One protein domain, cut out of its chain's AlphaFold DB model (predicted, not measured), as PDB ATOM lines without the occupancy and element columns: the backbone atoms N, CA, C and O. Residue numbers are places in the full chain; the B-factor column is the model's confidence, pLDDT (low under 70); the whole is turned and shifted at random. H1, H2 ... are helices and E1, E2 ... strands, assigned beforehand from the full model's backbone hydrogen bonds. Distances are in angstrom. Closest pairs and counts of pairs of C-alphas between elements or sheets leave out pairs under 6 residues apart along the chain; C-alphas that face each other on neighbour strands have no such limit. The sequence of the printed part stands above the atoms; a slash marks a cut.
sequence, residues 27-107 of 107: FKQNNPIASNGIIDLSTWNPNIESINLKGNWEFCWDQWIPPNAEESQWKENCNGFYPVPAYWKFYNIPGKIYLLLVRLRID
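AT A GLANCE: This is residues 27 to 107 of the 107 residues of an uncharacterized protein of Leptospira interrogans serovar Grippotyphosa str. LT2186 (UniProt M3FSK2). What shape? With little regular structure, a long loop, residues 27 to 54, leads into a small, strongly twisted antiparallel sheet, E2 E1 E3, grazed by H1. What makes it? The 81 printed residues, under half in named elements, hold E1, H1, E2, E3 along the chain, class mixed. It is only just loose, close to compact: radius of gyration of the C-alphas 14.4 A, spans 44 by 29 by 17 A.

IN THESE COORDINATES: Where is the first strand? E1, residues 55 to 61, 18.4 A long, begins at (189.421, 238.051, 154.498). What follows? H1 is residues 71 to 77, E2 78 to 84 and E3 100 to 103, ending at (196.118, 240.832, 164.785).

HOW THE PARTS SIT: What joins E1's neighbours? N 57 is 2.9 A from O 82 of E2, and N 60 is 3.1 A from O 101 of E3, both within hydrogen-bond range. And H1? It only grazes the sheet; the closest C-alphas of H1 and E1, Asn 77 and Cys 60, are 5.8 A apart. Every O i to N i+4 pair of H1 is within range.

THE WHOLE: Any cut? The printed part has no cut; the link E2 to E3 is long. Where is pLDDT under 70? It is at residues 27 to 30, 94 to 102 and 107.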
ATOM      1  N   PHE A  27     181.131 248.770 138.216       52.38
ATOM      2  CA  PHE A  27     182.238 249.268 139.014       52.38
ATOM      3  C   PHE A  27     182.618 248.101 139.931       52.38
ATOM      4  O   PHE A  27     182.104 247.948 141.037       52.38
ATOM      5  N   LYS A  28     183.438 247.178 139.419       53.53
ATOM      6  CA  LYS A  28     184.116 246.188 140.237       53.53
ATOM      7  C   LYS A  28     185.123 246.992 141.031       53.53
ATOM      8  O   LYS A  28     186.253 247.191 140.602       53.53
ATOM      9  N   GLN A  29     184.668 247.508 142.165       59.38
ATOM     10  CA  GLN A  29     185.562 247.932 143.218       59.38
ATOM     11  C   GLN A  29     186.334 246.664 143.581       59.38
ATOM     12  O   GLN A  29     185.770 245.717 144.138       59.38
ATOM     13  N   ASN A  30     187.579 246.579 143.115       66.06
ATOM     14  CA  ASN A  30     188.496 245.503 143.456       66.06
ATOM     15  C   ASN A  30     188.873 245.699 144.924       66.06
ATOM     16  O   ASN A  30     189.966 246.153 145.236       66.06
ATOM     17  N   ASN A  31     187.923 245.434 145.819       77.19
ATOM     18  CA  ASN A  31     188.155 245.514 147.246       77.19
ATOM     19  C   ASN A  31     189.200 244.448 147.579       77.19
ATOM     20  O   ASN A  31     188.948 243.266 147.300       77.19
ATOM     21  N   PRO A  32     190.364 244.838 148.121       86.44
ATOM     22  CA  PRO A  32     191.383 243.873 148.476       86.44
ATOM     23  C   PRO A  32     190.817 242.925 149.535       86.44
ATOM     24  O   PRO A  32     190.008 243.307 150.380       86.44
ATOM     25  N   ILE A  33     191.198 241.654 149.438       89.94
ATOM     26  CA  ILE A  33     190.778 240.616 150.378       89.94
ATOM     27  C   ILE A  33     191.992 240.278 151.224       89.94
ATOM     28  O   ILE A  33     193.036 239.917 150.678       89.94
ATOM     29  N   ALA A  34     191.847 240.365 152.545       91.62
ATOM     30  CA  ALA A  34     192.929 240.010 153.450       91.62
ATOM     31  C   ALA A  34     193.290 238.524 153.288       91.62
ATOM     32  O   ALA A  34     192.422 237.642 153.326       91.62
ATOM     33  N   SER A  35     194.578 238.241 153.128       90.88
ATOM     34  CA  SER A  35     195.122 236.894 153.001       90.88
ATOM     35  C   SER A  35     196.254 236.732 154.000       90.88
ATOM     36  O   SER A  35     197.135 237.581 154.084       90.88
ATOM     37  N   ASN A  36     196.221 235.651 154.781       89.50
ATOM     38  CA  ASN A  36     197.203 235.391 155.834       89.50
ATOM     39  C   ASN A  36     197.407 236.595 156.780       89.50
ATOM     40  O   ASN A  36     198.527 236.903 157.181       89.50
ATOM     41  N   GLY A  37     196.316 237.285 157.133       88.19
ATOM     42  CA  GLY A  37     196.327 238.421 158.056       88.19
ATOM     43  C   GLY A  37     196.946 239.704 157.502       88.19
ATOM     44  O   GLY A  37     197.208 240.608 158.292       88.19
ATOM     45  N   ILE A  38     197.184 239.780 156.189       90.75
ATOM     46  CA  ILE A  38     197.738 240.947 155.500       90.75
ATOM     47  C   ILE A  38     196.762 241.392 154.412       90.75
ATOM     48  O   ILE A  38     196.189 240.570 153.691       90.75
ATOM     49  N   ILE A  39     196.574 242.702 154.299       91.12
ATOM     50  CA  ILE A  39     195.806 243.339 153.232       91.12
ATOM     51  C   ILE A  39     196.635 244.485 152.647       91.12
ATOM     52  O   ILE A  39     197.118 245.335 153.391       91.12
ATOM     53  N   ASP A  40     196.806 244.479 151.326       90.25
ATOM     54  CA  ASP A  40     197.503 245.540 150.595       90.25
ATOM     55  C   ASP A  40     196.557 246.729 150.417       90.25
ATOM     56  O   ASP A  40     195.524 246.622 149.745       90.25
ATOM     57  N   LEU A  41     196.904 247.848 151.055       90.06
ATOM     58  CA  LEU A  41     196.148 249.097 150.996       90.06
ATOM     59  C   LEU A  41     196.912 250.201 150.253       90.06
ATOM     60  O   LEU A  41     196.515 251.363 150.321       90.06
ATOM     61  N   SER A  42     197.966 249.865 149.504       89.12
ATOM     62  CA  SER A  42     198.849 250.831 148.832       89.12
ATOM     63  C   SER A  42     198.132 251.801 147.883       89.12
ATOM     64  O   SER A  42     198.585 252.925 147.671       89.12
ATOM     65  N   THR A  43     196.996 251.388 147.318       86.25
ATOM     66  CA  THR A  43     196.182 252.193 146.391       86.25
ATOM     67  C   THR A  43     194.937 252.804 147.042       86.25
ATOM     68  O   THR A  43     194.191 253.532 146.386       86.25
ATOM     69  N   TRP A  44     194.694 252.525 148.325       87.50
ATOM     70  CA  TRP A  44     193.501 252.973 149.031       87.50
ATOM     71  C   TRP A  44     193.627 254.424 149.507       87.50
ATOM     72  O   TRP A  44     194.635 254.829 150.085       87.50
ATOM     73  N   ASN A  45     192.563 255.211 149.307       87.31
ATOM     74  CA  ASN A  45     192.453 256.568 149.830       87.31
ATOM     75  C   ASN A  45     191.373 256.656 150.930       87.31
ATOM     76  O   ASN A  45     190.180 256.662 150.605       87.31
ATOM     77  N   PRO A  46     191.757 256.811 152.212       85.00
ATOM     78  CA  PRO A  46     190.820 256.835 153.338       85.00
ATOM     79  C   PRO A  46     189.865 258.034 153.343       85.00
ATOM     80  O   PRO A  46     188.829 257.985 154.000       85.00
ATOM     81  N   ASN A  47     190.196 259.118 152.633       90.19
ATOM     82  CA  ASN A  47     189.373 260.331 152.604       90.19
ATOM     83  C   ASN A  47     188.226 260.250 151.590       90.19
ATOM     84  O   ASN A  47     187.324 261.084 151.622       90.19
ATOM     85  N   ILE A  48     188.292 259.291 150.662       84.69
ATOM     86  CA  ILE A  48     187.356 259.172 149.537       84.69
ATOM     87  C   ILE A  48     186.508 257.911 149.688       84.69
ATOM     88  O   ILE A  48     185.308 257.945 149.424       84.69
ATOM     89  N   GLU A  49     187.115 256.806 150.129       85.19
ATOM     90  CA  GLU A  49     186.474 255.496 150.100       85.19
ATOM     91  C   GLU A  49     186.641 254.741 151.420       85.19
ATOM     92  O   GLU A  49     187.721 254.685 152.010       85.19
ATOM     93  N   SER A  50     185.568 254.085 151.862       85.44
ATOM     94  CA  SER A  50     185.643 253.059 152.903       85.44
ATOM     95  C   SER A  50     186.159 251.751 152.310       85.44
ATOM     96  O   SER A  50     185.697 251.345 151.243       85.44
ATOM     97  N   ILE A  51     187.023 251.045 153.034       85.81
ATOM     98  CA  ILE A  51     187.541 249.745 152.609       85.81
ATOM     99  C   ILE A  51     186.946 248.602 153.427       85.81
ATOM    100  O   ILE A  51     186.768 248.700 154.641       85.81
ATOM    101  N   ASN A  52     186.627 247.502 152.751       87.81
ATOM    102  CA  ASN A  52     186.166 246.286 153.401       87.81
ATOM    103  C   ASN A  52     187.369 245.425 153.806       87.81
ATOM    104  O   ASN A  52     188.089 244.937 152.945       87.81
ATOM    105  N   LEU A  53     187.542 245.182 155.105       89.12
ATOM    106  CA  LEU A  53     188.619 244.348 155.657       89.12
ATOM    107  C   LEU A  53     188.301 242.840 155.627       89.12
ATOM    108  O   LEU A  53     188.829 242.062 156.423       89.12
ATOM    109  N   LYS A  54     187.394 242.407 154.748       91.94
ATOM    110  CA  LYS A  54     187.017 240.999 154.608       91.94
ATOM    111  C   LYS A  54     188.229 240.165 154.202       91.94
ATOM    112  O   LYS A  54     188.965 240.516 153.286       91.94
ATOM    113  N   GLY A  55     188.371 239.005 154.830       91.62
ATOM    114  CA  GLY A  55     189.421 238.051 154.498       91.62
ATOM    115  C   GLY A  55     189.826 237.211 155.694       91.62
ATOM    116  O   GLY A  55     189.098 237.140 156.684       91.62
ATOM    117  N   ASN A  56     190.971 236.551 155.581       91.56
ATOM    118  CA  ASN A  56     191.469 235.644 156.602       91.56
ATOM    119  C   ASN A  56     192.409 236.381 157.556       91.56
ATOM    120  O   ASN A  56     193.465 236.855 157.135       91.56
ATOM    121  N   TRP A  57     192.042 236.431 158.834       90.12
ATOM    122  CA  TRP A  57     192.800 237.108 159.886       90.12
ATOM    123  C   TRP A  57     193.347 236.126 160.909       90.12
ATOM    124  O   TRP A  57     192.754 235.079 161.162       90.12
ATOM    125  N   GLU A  58     194.490 236.477 161.484       88.06
ATOM    126  CA  GLU A  58     195.169 235.675 162.494       88.06
ATOM    127  C   GLU A  58     194.510 235.867 163.860       88.06
ATOM    128  O   GLU A  58     194.350 237.006 164.317       88.06
ATOM    129  N   PHE A  59     194.142 234.755 164.503       84.06
ATOM    130  CA  PHE A  59     193.521 234.765 165.825       84.06
ATOM    131  C   PHE A  59     194.385 234.091 166.882       84.06
ATOM    132  O   PHE A  59     194.879 232.970 166.720       84.06
ATOM    133  N   CYS A  60     194.500 234.792 168.005       82.88
ATOM    134  CA  CYS A  60     195.224 234.360 169.186       82.88
ATOM    135  C   CYS A  60     194.201 234.104 170.286       82.88
ATOM    136  O   CYS A  60     193.409 234.983 170.638       82.88
ATOM    137  N   TRP A  61     194.194 232.876 170.787       77.94
ATOM    138  CA  TRP A  61     193.125 232.378 171.641       77.94
ATOM    139  C   TRP A  61     193.606 232.144 173.061       77.94
ATOM    140  O   TRP A  61     194.629 231.479 173.253       77.94
ATOM    141  N   ASP A  62     192.813 232.604 174.030       76.19
ATOM    142  CA  ASP A  62     193.060 232.448 175.471       76.19
ATOM    143  C   ASP A  62     194.425 233.007 175.917       76.19
ATOM    144  O   ASP A  62     195.018 232.535 176.884       76.19
ATOM    145  N   GLN A  63     194.944 234.001 175.192       74.94
ATOM    146  CA  GLN A  63     196.206 234.680 175.476       74.94
ATOM    147  C   GLN A  63     195.992 236.185 175.386       74.94
ATOM    148  O   GLN A  63     195.263 236.659 174.515       74.94
ATOM    149  N   TRP A  64     196.634 236.936 176.278       81.19
ATOM    150  CA  TRP A  64     196.673 238.391 176.214       81.19
ATOM    151  C   TRP A  64     198.060 238.806 175.736       81.19
ATOM    152  O   TRP A  64     199.017 238.806 176.507       81.19
ATOM    153  N   ILE A  65     198.172 239.088 174.440       84.00
ATOM    154  CA  ILE A  65     199.432 239.470 173.803       84.00
ATOM    155  C   ILE A  65     199.405 240.988 173.613       84.00
ATOM    156  O   ILE A  65     198.496 241.495 172.945       84.00
ATOM    157  N   PRO A  66     200.342 241.740 174.208       85.00
ATOM    158  CA  PRO A  66     200.359 243.181 174.046       85.00
ATOM    159  C   PRO A  66     200.747 243.552 172.600       85.00
ATOM    160  O   PRO A  66     201.546 242.849 171.981       85.00
ATOM    161  N   PRO A  67     200.236 244.666 172.040       82.75
ATOM    162  CA  PRO A  67     200.505 245.054 170.648       82.75
ATOM    163  C   PRO A  67     201.992 245.201 170.296       82.75
ATOM    164  O   PRO A  67     202.370 245.052 169.139       82.75
ATOM    165  N   ASN A  68     202.829 245.498 171.293       87.31
ATOM    166  CA  ASN A  68     204.275 245.675 171.175       87.31
ATOM    167  C   ASN A  68     205.087 244.415 171.528       87.31
ATOM    168  O   ASN A  68     206.302 244.512 171.689       87.31
ATOM    169  N   ALA A  69     204.439 243.259 171.686       88.38
ATOM    170  CA  ALA A  69     205.116 241.982 171.873       88.38
ATOM    171  C   ALA A  69     206.015 241.630 170.680       88.38
ATOM    172  O   ALA A  69     205.727 241.981 169.534       88.38
ATOM    173  N   GLU A  70     207.074 240.869 170.954       90.38
ATOM    174  CA  GLU A  70     207.932 240.306 169.916       90.38
ATOM    175  C   GLU A  70     207.160 239.353 168.990       90.38
ATOM    176  O   GLU A  70     206.234 238.658 169.410       90.38
ATOM    177  N   GLU A  71     207.578 239.266 167.723       86.81
ATOM    178  CA  GLU A  71     206.948 238.402 166.709       86.81
ATOM    179  C   GLU A  71     206.900 236.921 167.122       86.81
ATOM    180  O   GLU A  71     205.972 236.201 166.757       86.81
ATOM    181  N   SER A  72     207.889 236.468 167.893       88.50
ATOM    182  CA  SER A  72     207.951 235.126 168.485       88.50
ATOM    183  C   SER A  72     206.715 234.827 169.334       88.50
ATOM    184  O   SER A  72     206.081 233.791 169.145       88.50
ATOM    185  N   GLN A  73     206.302 235.773 170.182       87.31
ATOM    186  CA  GLN A  73     205.145 235.611 171.060       87.31
ATOM    187  C   GLN A  73     203.844 235.490 170.269       87.31
ATOM    188  O   GLN A  73     202.974 234.709 170.645       87.31
ATOM    189  N   TRP A  74     203.704 236.217 169.159       85.75
ATOM    190  CA  TRP A  74     202.550 236.059 168.275       85.75
ATOM    191  C   TRP A  74     202.548 234.672 167.622       85.75
ATOM    192  O   TRP A  74     201.552 233.961 167.696       85.75
ATOM    193  N   LYS A  75     203.678 234.237 167.056       84.81
ATOM    194  CA  LYS A  75     203.780 232.937 166.369       84.81
ATOM    195  C   LYS A  75     203.530 231.734 167.275       84.81
ATOM    196  O   LYS A  75     202.998 230.734 166.812       84.81
ATOM    197  N   GLU A  76     203.931 231.812 168.538       85.00
ATOM    198  CA  GLU A  76     203.742 230.724 169.504       85.00
ATOM    199  C   GLU A  76     202.290 230.599 169.987       85.00
ATOM    200  O   GLU A  76     201.846 229.512 170.356       85.00
ATOM    201  N   ASN A  77     201.546 231.709 169.992       81.81
ATOM    202  CA  ASN A  77     200.246 231.799 170.658       81.81
ATOM    203  C   ASN A  77     199.053 231.942 169.701       81.81
ATOM    204  O   ASN A  77     197.906 231.692 170.094       81.81
ATOM    205  N   CYS A  78     199.302 232.345 168.458       84.88
ATOM    206  CA  CYS A  78     198.283 232.520 167.434       84.88
ATOM    207  C   CYS A  78     198.295 231.322 166.490       84.88
ATOM    208  O   CYS A  78     199.308 230.995 165.880       84.88
ATOM    209  N   ASN A  79     197.146 230.661 166.371       77.56
ATOM    210  CA  ASN A  79     197.034 229.414 165.627       77.56
ATOM    211  C   ASN A  79     195.997 229.577 164.526       77.56
ATOM    212  O   ASN A  79     194.804 229.391 164.752       77.56
ATOM    213  N   GLY A  80     196.481 229.885 163.325       84.12
ATOM    214  CA  GLY A  80     195.696 229.843 162.099       84.12
ATOM    215  C   GLY A  80     195.041 231.163 161.703       84.12
ATOM    216  O   GLY A  80     195.023 232.150 162.440       84.12
ATOM    217  N   PHE A  81     194.498 231.141 160.487       88.94
ATOM    218  CA  PHE A  81     193.817 232.266 159.869       88.94
ATOM    219  C   PHE A  81     192.359 231.909 159.612       88.94
ATOM    220  O   PHE A  81     192.066 230.855 159.043       88.94
ATOM    221  N   TYR A  82     191.451 232.797 160.003       88.56
ATOM    222  CA  TYR A  82     190.016 232.545 159.953       88.56
ATOM    223  C   TYR A  82     189.280 233.652 159.193       88.56
ATOM    224  O   TYR A  82     189.652 234.824 159.306       88.56
ATOM    225  N   PRO A  83     188.234 233.311 158.420       90.69
ATOM    226  CA  PRO A  83     187.529 234.271 157.582       90.69
ATOM    227  C   PRO A  83     186.656 235.211 158.416       90.69
ATOM    228  O   PRO A  83     185.759 234.755 159.122       90.69
ATOM    229  N   VAL A  84     186.855 236.517 158.274       89.25
ATOM    230  CA  VAL A  84     186.061 237.580 158.912       89.25
ATOM    231  C   VAL A  84     185.316 238.375 157.829       89.25
ATOM    232  O   VAL A  84     185.891 238.630 156.766       89.25
ATOM    233  N   PRO A  85     184.057 238.799 158.063       89.50
ATOM    234  CA  PRO A  85     183.243 238.524 159.246       89.50
ATOM    235  C   PRO A  85     182.689 237.096 159.243       89.50
ATOM    236  O   PRO A  85     182.171 236.623 158.234       89.50
ATOM    237  N   ALA A  86     182.741 236.432 160.394       86.88
ATOM    238  CA  ALA A  86     181.957 235.236 160.670       86.88
ATOM    239  C   ALA A  86     181.764 235.084 162.182       86.88
ATOM    240  O   ALA A  86     182.438 235.732 162.986       86.88
ATOM    241  N   TYR A  87     180.825 234.228 162.572       84.31
ATOM    242  CA  TYR A  87     180.620 233.917 163.977       84.31
ATOM    243  C   TYR A  87     181.714 232.967 164.460       84.31
ATOM    244  O   TYR A  87     181.841 231.850 163.958       84.31
ATOM    245  N   TRP A  88     182.495 233.398 165.448       77.12
ATOM    246  CA  TRP A  88     183.708 232.683 165.840       77.12
ATOM    247  C   TRP A  88     183.454 231.281 166.403       77.12
ATOM    248  O   TRP A  88     184.315 230.415 166.294       77.12
ATOM    249  N   LYS A  89     182.254 231.018 166.945       76.94
ATOM    250  CA  LYS A  89     181.872 229.678 167.427       76.94
ATOM    251  C   LYS A  89     181.759 228.639 166.307       76.94
ATOM    252  O   LYS A  89     181.658 227.456 166.604       76.94
ATOM    253  N   PHE A  90     181.721 229.063 165.043       81.75
ATOM    254  CA  PHE A  90     181.708 228.148 163.900       81.75
ATOM    255  C   PHE A  90     183.101 227.684 163.489       81.75
ATOM    256  O   PHE A  90     183.218 226.750 162.697       81.75
ATOM    257  N   TYR A  91     184.158 228.296 164.019       79.94
ATOM    258  CA  TYR A  91     185.491 227.767 163.811       79.94
ATOM    259  C   TYR A  91     185.684 226.548 164.711       79.94
ATOM    260  O   TYR A  91     185.516 226.616 165.927       79.94
ATOM    261  N   ASN A  92     186.034 225.417 164.102       74.62
ATOM    262  CA  ASN A  92     186.374 224.209 164.839       74.62
ATOM    263  C   ASN A  92     187.786 224.358 165.416       74.62
ATOM    264  O   ASN A  92     188.774 224.051 164.747       74.62
ATOM    265  N   ILE A  93     187.874 224.902 166.629       72.56
ATOM    266  CA  ILE A  93     189.140 225.186 167.306       72.56
ATOM    267  C   ILE A  93     189.198 224.321 168.560       72.56
ATOM    268  O   ILE A  93     188.404 224.526 169.482       72.56
ATOM    269  N   PRO A  94     190.093 223.325 168.604       64.69
ATOM    270  CA  PRO A  94     190.138 222.400 169.720       64.69
ATOM    271  C   PRO A  94     190.472 223.133 171.026       64.69
ATOM    272  O   PRO A  94     191.546 223.711 171.171       64.69
ATOM    273  N   GLY A  95     189.541 223.080 171.984       63.47
ATOM    274  CA  GLY A  95     189.778 223.428 173.388       63.47
ATOM    275  C   GLY A  95     189.747 224.912 173.770       63.47
ATOM    276  O   GLY A  95     190.133 225.210 174.896       63.47
ATOM    277  N   LYS A  96     189.302 225.834 172.903       62.78
ATOM    278  CA  LYS A  96     189.400 227.286 173.163       62.78
ATOM    279  C   LYS A  96     188.070 228.017 172.972       62.78
ATOM    280  O   LYS A  96     187.439 227.869 171.929       62.78
ATOM    281  N   ILE A  97     187.607 228.758 173.989       59.34
ATOM    282  CA  ILE A  97     186.255 229.365 173.997       59.34
ATOM    283  C   ILE A  97     186.222 230.831 174.503       59.34
ATOM    284  O   ILE A  97     185.233 231.508 174.218       59.34
ATOM    285  N   TYR A  98     187.242 231.390 175.181       55.72
ATOM    286  CA  TYR A  98     186.969 232.549 176.060       55.72
ATOM    287  C   TYR A  98     187.773 233.849 175.865       55.72
ATOM    288  O   TYR A  98     187.412 234.843 176.492       55.72
ATOM    289  N   LEU A  99     188.745 233.951 174.952       57.16
ATOM    290  CA  LEU A  99     189.325 235.256 174.577       57.16
ATOM    291  C   LEU A  99     189.839 235.269 173.135       57.16
ATOM    292  O   LEU A  99     190.557 234.354 172.738       57.16
ATOM    293  N   LEU A 100     189.481 236.314 172.380       63.25
ATOM    294  CA  LEU A 100     189.865 236.514 170.980       63.25
ATOM    295  C   LEU A 100     190.667 237.814 170.840       63.25
ATOM    296  O   LEU A 100     190.123 238.900 171.035       63.25
ATOM    297  N   LEU A 101     191.938 237.702 170.458       67.06
ATOM    298  CA  LEU A 101     192.724 238.823 169.941       67.06
ATOM    299  C   LEU A 101     192.865 238.683 168.425       67.06
ATOM    300  O   LEU A 101     193.234 237.619 167.924       67.06
ATOM    301  N   VAL A 102     192.571 239.771 167.710       69.81
ATOM    302  CA  VAL A 102     192.743 239.874 166.257       69.81
ATOM    303  C   VAL A 102     193.986 240.694 165.974       69.81
ATOM    304  O   VAL A 102     194.071 241.850 166.391       69.81
ATOM    305  N   ARG A 103     194.934 240.111 165.242       74.88
ATOM    306  CA  ARG A 103     196.118 240.832 164.785       74.88
ATOM    307  C   ARG A 103     195.874 241.391 163.386       74.88
ATOM    308  O   ARG A 103     195.700 240.629 162.437       74.88
ATOM    309  N   LEU A 104     195.888 242.716 163.261       72.94
ATOM    310  CA  LEU A 104     195.806 243.408 161.975       72.94
ATOM    311  C   LEU A 104     197.216 243.789 161.510       72.94
ATOM    312  O   LEU A 104     197.938 244.469 162.239       72.94
ATOM    313  N   ARG A 105     197.601 243.359 160.305       76.75
ATOM    314  CA  ARG A 105     198.790 243.836 159.591       76.75
ATOM    315  C   ARG A 105     198.354 244.481 158.277       76.75
ATOM    316  O   ARG A 105     197.504 243.938 157.573       76.75
ATOM    317  N   ILE A 106     198.899 245.660 158.009       76.12
ATOM    318  CA  ILE A 106     198.630 246.471 156.821       76.12
ATOM    319  C   ILE A 106     199.990 246.738 156.185       76.12
ATOM    320  O   ILE A 106     200.890 247.187 156.900       76.12
ATOM    321  N   ASP A 107     200.105 246.452 154.889       69.75
ATOM    322  CA  ASP A 107     201.290 246.744 154.074       69.75
ATOM    323  C   ASP A 107     201.055 247.984 153.194       69.75
ATOM    324  O   ASP A 107     199.895 248.198 152.754       69.75
TER     325      ASP A 107